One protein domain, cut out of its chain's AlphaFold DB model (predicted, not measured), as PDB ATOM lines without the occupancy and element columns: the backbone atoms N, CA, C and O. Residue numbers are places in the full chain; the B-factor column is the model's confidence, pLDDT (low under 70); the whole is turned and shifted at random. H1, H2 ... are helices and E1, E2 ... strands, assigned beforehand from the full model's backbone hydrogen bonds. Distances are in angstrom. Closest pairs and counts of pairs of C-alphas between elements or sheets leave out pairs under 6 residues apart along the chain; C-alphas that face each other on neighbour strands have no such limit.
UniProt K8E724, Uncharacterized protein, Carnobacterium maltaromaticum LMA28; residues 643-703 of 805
ATOM      1  N   GLY A 643      88.598  89.002 110.063       48.34
ATOM      2  CA  GLY A 643      89.671  88.878 109.076       48.34
ATOM      3  C   GLY A 643      90.937  89.550 109.605       48.34
ATOM      4  O   GLY A 643      90.882  90.674 110.118       48.34
ATOM      5  N   PHE A 644      92.071  88.857 109.523       52.53
ATOM      6  CA  PHE A 644      93.354  89.312 110.059       52.53
ATOM      7  C   PHE A 644      94.321  89.739 108.957       52.53
ATOM      8  O   PHE A 644      95.527  89.602 109.126       52.53
ATOM      9  N   GLU A 645      93.815  90.402 107.913       53.31
ATOM     10  CA  GLU A 645      94.592  90.924 106.773       53.31
ATOM     11  C   GLU A 645      95.842  91.756 107.170       53.31
ATOM     12  O   GLU A 645      96.769  91.950 106.379       53.31
ATOM     13  N   LYS A 646      95.870  92.301 108.400       50.75
ATOM     14  CA  LYS A 646      96.978  93.089 108.986       50.75
ATOM     15  C   LYS A 646      97.744  92.374 110.111       50.75
ATOM     16  O   LYS A 646      98.642  92.976 110.702       50.75
ATOM     17  N   GLY A 647      97.424  91.114 110.389       55.03
ATOM     18  CA  GLY A 647      97.933  90.311 111.499       55.03
ATOM     19  C   GLY A 647      97.320  90.670 112.856       55.03
ATOM     20  O   GLY A 647      96.645  91.687 113.022       55.03
ATOM     21  N   THR A 648      97.577  89.835 113.862       64.88
ATOM     22  CA  THR A 648      97.212  90.095 115.266       64.88
ATOM     23  C   THR A 648      98.302  89.604 116.208       64.88
ATOM     24  O   THR A 648      98.893  88.550 115.994       64.88
ATOM     25  N   ASN A 649      98.565  90.355 117.279       58.25
ATOM     26  CA  ASN A 649      99.527  89.973 118.319       58.25
ATOM     27  C   ASN A 649      98.872  89.274 119.519       58.25
ATOM     28  O   ASN A 649      99.590  88.865 120.436       58.25
ATOM     29  N   PHE A 650      97.538  89.170 119.533       60.69
ATOM     30  CA  PHE A 650      96.783  88.495 120.583       60.69
ATOM     31  C   PHE A 650      95.331  88.229 120.141       60.69
ATOM     32  O   PHE A 650      94.494  89.132 120.129       60.69
ATOM     33  N   HIS A 651      95.018  86.983 119.792       68.31
ATOM     34  CA  HIS A 651      93.672  86.541 119.421       68.31
ATOM     35  C   HIS A 651      92.791  86.316 120.663       68.31
ATOM     36  O   HIS A 651      93.263  85.770 121.657       68.31
ATOM     37  N   GLN A 652      91.503  86.677 120.641       59.38
ATOM     38  CA  GLN A 652      90.619  86.490 121.812       59.38
ATOM     39  C   GLN A 652      90.184  85.027 122.034       59.38
ATOM     40  O   GLN A 652      89.668  84.706 123.108       59.38
ATOM     41  N   GLY A 653      90.482  84.151 121.073       52.16
ATOM     42  CA  GLY A 653      90.018  82.765 121.021       52.16
ATOM     43  C   GLY A 653      88.769  82.647 120.150       52.16
ATOM     44  O   GLY A 653      87.899  83.506 120.254       52.16
ATOM     45  N   GLY A 654      88.684  81.626 119.294       55.78
ATOM     46  CA  GLY A 654      87.534  81.411 118.407       55.78
ATOM     47  C   GLY A 654      87.890  81.387 116.913       55.78
ATOM     48  O   GLY A 654      89.076  81.379 116.565       55.78
ATOM     49  N   PRO A 655      86.878  81.362 116.027       52.66
ATOM     50  CA  PRO A 655      87.076  81.283 114.583       52.66
ATOM     51  C   PRO A 655      87.783  82.528 114.036       52.66
ATOM     52  O   PRO A 655      87.415  83.659 114.347       52.66
ATOM     53  N   ALA A 656      88.786  82.300 113.198       67.44
ATOM     54  CA  ALA A 656      89.594  83.302 112.522       67.44
ATOM     55  C   ALA A 656      89.810  82.867 111.075       67.44
ATOM     56  O   ALA A 656      90.083  81.693 110.820       67.44
ATOM     57  N   ILE A 657      89.727  83.801 110.133       67.56
ATOM     58  CA  ILE A 657      90.174  83.545 108.763       67.56
ATOM     59  C   ILE A 657      91.633  83.983 108.686       67.56
ATOM     60  O   ILE A 657      91.961  85.131 108.982       67.56
ATOM     61  N   VAL A 658      92.499  83.036 108.346       70.62
ATOM     62  CA  VAL A 658      93.935  83.235 108.147       70.62
ATOM     63  C   VAL A 658      94.227  83.051 106.666       70.62
ATOM     64  O   VAL A 658      93.533  82.301 105.981       70.62
ATOM     65  N   ASN A 659      95.267  83.703 106.163       77.00
ATOM     66  CA  ASN A 659      95.589  83.750 104.743       77.00
ATOM     67  C   ASN A 659      94.565  84.539 103.901       77.00
ATOM     68  O   ASN A 659      94.355  84.212 102.725       77.00
ATOM     69  N   ASP A 660      93.941  85.563 104.491       69.75
ATOM     70  CA  ASP A 660      92.949  86.446 103.855       69.75
ATOM     71  C   ASP A 660      93.566  87.681 103.169       69.75
ATOM     72  O   ASP A 660      92.870  88.488 102.542       69.75
ATOM     73  N   GLN A 661      94.898  87.818 103.220       71.75
ATOM     74  CA  GLN A 661      95.610  88.924 102.587       71.75
ATOM     75  C   GLN A 661      95.466  88.928 101.052       71.75
ATOM     76  O   GLN A 661      95.784  87.960 100.350       71.75
ATOM     77  N   LYS A 662      95.039  90.072 100.494       68.94
ATOM     78  CA  LYS A 662      94.861  90.252  99.044       68.94
ATOM     79  C   LYS A 662      96.196  90.201  98.284       68.94
ATOM     80  O   LYS A 662      97.155  90.893  98.613       68.94
ATOM     81  N   GLY A 663      96.224  89.448  97.180       69.44
ATOM     82  CA  GLY A 663      97.372  89.342  96.263       69.44
ATOM     83  C   GLY A 663      98.138  88.014  96.348       69.44
ATOM     84  O   GLY A 663      97.851  87.164  97.181       69.44
ATOM     85  N   ALA A 664      99.099  87.783  95.447       70.62
ATOM     86  CA  ALA A 664      99.753  86.471  95.302       70.62
ATOM     87  C   ALA A 664     100.555  86.011  96.542       70.62
ATOM     88  O   ALA A 664     100.796  84.817  96.698       70.62
ATOM     89  N   ASN A 665     100.946  86.930  97.434       76.75
ATOM     90  CA  ASN A 665     101.514  86.594  98.743       76.75
ATOM     91  C   ASN A 665     100.408  86.692  99.799       76.75
ATOM     92  O   ASN A 665     100.139  87.779 100.297       76.75
ATOM     93  N   PHE A 666      99.795  85.556 100.121       77.06
ATOM     94  CA  PHE A 666      98.669  85.467 101.055       77.06
ATOM     95  C   PHE A 666      98.937  84.508 102.223       77.06
ATOM     96  O   PHE A 666      98.050  84.263 103.015       77.06
ATOM     97  N   LYS A 667     100.138  83.922 102.325       81.25
ATOM     98  CA  LYS A 667     100.468  82.933 103.364       81.25
ATOM     99  C   LYS A 667     100.945  83.605 104.654       81.25
ATOM    100  O   LYS A 667     102.007  84.225 104.652       81.25
ATOM    101  N   GLU A 668     100.203  83.427 105.736       81.50
ATOM    102  CA  GLU A 668     100.400  84.010 107.063       81.50
ATOM    103  C   GLU A 668     100.840  82.945 108.076       81.50
ATOM    104  O   GLU A 668     100.380  81.802 108.049       81.50
ATOM    105  N   LEU A 669     101.765  83.301 108.970       81.31
ATOM    106  CA  LEU A 669     102.250  82.408 110.023       81.31
ATOM    107  C   LEU A 669     101.392  82.576 111.274       81.31
ATOM    108  O   LEU A 669     101.333  83.662 111.851       81.31
ATOM    109  N   VAL A 670     100.791  81.483 111.727       83.31
ATOM    110  CA  VAL A 670     100.083  81.399 113.004       83.31
ATOM    111  C   VAL A 670     101.063  80.950 114.080       83.31
ATOM    112  O   VAL A 670     101.821  80.005 113.870       83.31
ATOM    113  N   ILE A 671     101.045  81.610 115.236       78.56
ATOM    114  CA  ILE A 671     101.792  81.233 116.440       78.56
ATOM    115  C   ILE A 671     100.789  81.075 117.578       78.56
ATOM    116  O   ILE A 671     100.192  82.049 118.031       78.56
ATOM    117  N   GLU A 672     100.594  79.856 118.050       83.12
ATOM    118  CA  GLU A 672      99.695  79.550 119.156       83.12
ATOM    119  C   GLU A 672     100.328  79.898 120.522       83.12
ATOM    120  O   GLU A 672     101.554  79.979 120.645       83.12
ATOM    121  N   PRO A 673      99.522  80.059 121.591       69.88
ATOM    122  CA  PRO A 673     100.016  80.395 122.933       69.88
ATOM    123  C   PRO A 673     100.995  79.369 123.519       69.88
ATOM    124  O   PRO A 673     101.800  79.700 124.383       69.88
ATOM    125  N   ASN A 674     100.921  78.120 123.052       70.75
ATOM    126  CA  ASN A 674     101.797  77.013 123.444       70.75
ATOM    127  C   ASN A 674     103.168  77.039 122.727       70.75
ATOM    128  O   ASN A 674     103.983  76.147 122.952       70.75
ATOM    129  N   GLY A 675     103.420  78.027 121.857       69.75
ATOM    130  CA  GLY A 675     104.657  78.174 121.084       69.75
ATOM    131  C   GLY A 675     104.676  77.420 119.749       69.75
ATOM    132  O   GLY A 675     105.636  77.553 118.989       69.75
ATOM    133  N   ARG A 676     103.624  76.657 119.423       72.25
ATOM    134  CA  ARG A 676     103.489  75.988 118.126       72.25
ATOM    135  C   ARG A 676     103.275  77.033 117.037       72.25
ATOM    136  O   ARG A 676     102.407  77.891 117.168       72.25
ATOM    137  N   SER A 677     104.042  76.946 115.953       79.31
ATOM    138  CA  SER A 677     103.890  77.835 114.801       79.31
ATOM    139  C   SER A 677     103.737  77.057 113.500       79.31
ATOM    140  O   SER A 677     104.375  76.020 113.313       79.31
ATOM    141  N   TYR A 678     102.838  77.513 112.630       78.25
ATOM    142  CA  TYR A 678     102.559  76.885 111.339       78.25
ATOM    143  C   TYR A 678     101.949  77.881 110.354       78.25
ATOM    144  O   TYR A 678     101.328  78.867 110.745       78.25
ATOM    145  N   VAL A 679     102.136  77.617 109.061       80.62
ATOM    146  CA  VAL A 679     101.495  78.357 107.971       80.62
ATOM    147  C   VAL A 679     100.388  77.467 107.409       80.62
ATOM    148  O   VAL A 679     100.709  76.394 106.892       80.62
ATOM    149  N   PRO A 680      99.109  77.857 107.513       75.44
ATOM    150  CA  PRO A 680      98.007  77.080 106.954       75.44
ATOM    151  C   PRO A 680      98.125  76.964 105.428       75.44
ATOM    152  O   PRO A 680      98.559  77.905 104.757       75.44
ATOM    153  N   GLU A 681      97.745  75.818 104.864       71.62
ATOM    154  CA  GLU A 681      97.697  75.632 103.411       71.62
ATOM    155  C   GLU A 681      96.336  76.057 102.847       71.62
ATOM    156  O   GLU A 681      95.297  75.717 103.403       71.62
ATOM    157  N   GLY A 682      96.341  76.791 101.731       66.19
ATOM    158  CA  GLY A 682      95.132  77.355 101.116       66.19
ATOM    159  C   GLY A 682      94.979  78.859 101.357       66.19
ATOM    160  O   GLY A 682      95.737  79.458 102.117       66.19
ATOM    161  N   ARG A 683      94.042  79.491 100.647       73.69
ATOM    162  CA  ARG A 683      93.673  80.908 100.813       73.69
ATOM    163  C   ARG A 683      92.368  80.990 101.613       73.69
ATOM    164  O   ARG A 683      91.554  80.083 101.476       73.69
ATOM    165  N   ASP A 684      92.188  82.058 102.394       67.19
ATOM    166  CA  ASP A 684      90.981  82.307 103.200       67.19
ATOM    167  C   ASP A 684      90.642  81.116 104.120       67.19
ATOM    168  O   ASP A 684      89.521  80.608 104.160       67.19
ATOM    169  N   VAL A 685      91.655  80.618 104.831       60.47
ATOM    170  CA  VAL A 685      91.571  79.401 105.639       60.47
ATOM    171  C   VAL A 685      90.933  79.723 106.985       60.47
ATOM    172  O   VAL A 685      91.530  80.392 107.829       60.47
ATOM    173  N   LEU A 686      89.723  79.212 107.203       64.44
ATOM    174  CA  LEU A 686      89.028  79.314 108.483       64.44
ATOM    175  C   LEU A 686      89.647  78.348 109.502       64.44
ATOM    176  O   LEU A 686      89.634  77.133 109.315       64.44
ATOM    177  N   LEU A 687      90.166  78.891 110.599       63.19
ATOM    178  CA  LEU A 687      90.778  78.148 111.697       63.19
ATOM    179  C   LEU A 687      90.176  78.572 113.029       63.19
ATOM    180  O   LEU A 687      89.829  79.730 113.229       63.19
ATOM    181  N   ASN A 688      90.104  77.646 113.982       70.62
ATOM    182  CA  ASN A 688      89.733  77.982 115.351       70.62
ATOM    183  C   ASN A 688      91.001  78.226 116.176       70.62
ATOM    184  O   ASN A 688      91.676  77.279 116.582       70.62
ATOM    185  N   LEU A 689      91.348  79.495 116.391       74.19
ATOM    186  CA  LEU A 689      92.595  79.862 117.051       74.19
ATOM    187  C   LEU A 689      92.409  79.934 118.571       74.19
ATOM    188  O   LEU A 689      91.517  80.650 119.038       74.19
ATOM    189  N   PRO A 690      93.278  79.288 119.372       67.12
ATOM    190  CA  PRO A 690      93.286  79.454 120.820       67.12
ATOM    191  C   PRO A 690      93.460  80.922 121.235       67.12
ATOM    192  O   PRO A 690      94.129  81.713 120.559       67.12
ATOM    193  N   ARG A 691      92.897  81.295 122.388       69.50
ATOM    194  CA  ARG A 691      93.076  82.631 122.970       69.50
ATOM    195  C   ARG A 691      94.558  82.901 123.245       69.50
ATOM    196  O   ARG A 691      95.198  82.134 123.950       69.50
ATOM    197  N   GLY A 692      95.082  84.000 122.713       69.25
ATOM    198  CA  GLY A 692      96.488  84.404 122.778       69.25
ATOM    199  C   GLY A 692      97.304  84.075 121.525       69.25
ATOM    200  O   GLY A 692      98.488  84.407 121.487       69.25
ATOM    201  N   SER A 693      96.694  83.456 120.507       79.69
ATOM    202  CA  SER A 693      97.364  83.191 119.227       79.69
ATOM    203  C   SER A 693      97.762  84.488 118.521       79.69
ATOM    204  O   SER A 693      97.082  85.509 118.648       79.69
ATOM    205  N   LYS A 694      98.852  84.448 117.758       81.94
ATOM    206  CA  LYS A 694      99.340  85.550 116.926       81.94
ATOM    207  C   LYS A 694      99.298  85.144 115.462       81.94
ATOM    208  O   LYS A 694      99.624  84.006 115.141       81.94
ATOM    209  N   VAL A 695      98.938  86.074 114.590       83.50
ATOM    210  CA  VAL A 695      98.977  85.894 113.135       83.50
ATOM    211  C   VAL A 695      99.933  86.933 112.574       83.50
ATOM    212  O   VAL A 695      99.728  88.133 112.759       83.50
ATOM    213  N   ILE A 696     101.003  86.469 111.934       78.19
ATOM    214  CA  ILE A 696     102.016  87.317 111.311       78.19
ATOM    215  C   ILE A 696     101.624  87.544 109.840       78.19
ATOM    216  O   ILE A 696     101.493  86.564 109.100       78.19
ATOM    217  N   PRO A 697     101.492  88.802 109.378       81.50
ATOM    218  CA  PRO A 697     101.059  89.112 108.011       81.50
ATOM    219  C   PRO A 697     101.937  88.461 106.944       81.50
ATOM    220  O   PRO A 697     103.145  88.271 107.151       81.50
ATOM    221  N   ALA A 698     101.386  88.201 105.759       78.12
ATOM    222  CA  ALA A 698     102.081  87.437 104.722       78.12
ATOM    223  C   ALA A 698     103.386  88.103 104.250       78.12
ATOM    224  O   ALA A 698     104.374  87.426 103.953       78.12
ATOM    225  N   GLY A 699     103.432  89.440 104.243       77.38
ATOM    226  CA  GLY A 699     104.642  90.207 103.920       77.38
ATOM    227  C   GLY A 699     105.804  89.987 104.900       77.38
ATOM    228  O   GLY A 699     106.957  89.951 104.475       77.38
ATOM    229  N   GLN A 700     105.511  89.797 106.190       77.69
ATOM    230  CA  GLN A 700     106.514  89.522 107.227       77.69
ATOM    231  C   GLN A 700     106.848  88.028 107.289       77.69
ATOM    232  O   GLN A 700     108.021  87.663 107.328       77.69
ATOM    233  N   THR A 701     105.832  87.167 107.187       77.31
ATOM    234  CA  THR A 701     105.975  85.705 107.124       77.31
ATOM    235  C   THR A 701     106.920  85.273 106.003       77.31
ATOM    236  O   THR A 701     107.790  84.428 106.206       77.31
ATOM    237  N   LYS A 702     106.842  85.927 104.838       74.06
ATOM    238  CA  LYS A 702     107.728  85.675 103.692       74.06
ATOM    239  C   LYS A 702     109.223  85.886 103.982       74.06
ATOM    240  O   LYS A 702     110.045  85.256 103.319       74.06
ATOM    241  N   ASN A 703     109.574  86.744 104.941       71.38
ATOM    242  CA  ASN A 703     110.964  87.036 105.318       71.38
ATOM    243  C   ASN A 703     111.477  86.148 106.465       71.38
ATOM    244  O   ASN A 703     112.675  86.143 106.732       71.38
TER     245      ASN A 703
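What this domain is: This is residues 643 to 703 of the 805 residues of an uncharacterized protein of Carnobacterium maltaromaticum LMA28 (UniProt K8E724). With little regular structure, this is a small loop-rich body in which two short strand pairs, E1 with E3 and E2 with E4, stand across from each other, and the short helix H1 sticks out beyond the second pair. The printed part has 61 residues, in the order E1, E2, E3, E4, H1; both pairs are antiparallel, and the class is mixed, with 22 residues in named elements. It is compact, radius of gyration of the C-alphas 10.2 A, spanning 29 by 22 by 18 A.

Where its parts are: E1, residues 654 to 658, begins at C-alpha 654 (87.534, 81.411, 118.407) and is 12.2 A long. E2 is residues 669 to 671, E3 residues 685 to 689, 11.5 A, and E4 residues 694 to 696. H1, residues 698 to 703, ends at C-alpha 703 (110.964, 87.036, 105.318).

How they stand to each other: E1 and E3 are antiparallel at 144 degrees, with N 656 and O 687 2.8 A apart, within hydrogen-bond range. E2 and E4 are antiparallel at 158 degrees, with N 671 and O 694 2.8 A apart, within range. The closest C-alphas of E1 and E4, Val 658 and Val 695, are 7.6 A apart; E3 and H1 are apart. In H1, 1 of 2 O i to N i+4 pairs is within range.

The domain as a whole: The printed part has no cut. The link E2 to E3 is long. Mean pLDDT of the printed part is 70.2; residues 643 to 657 are among those under 70.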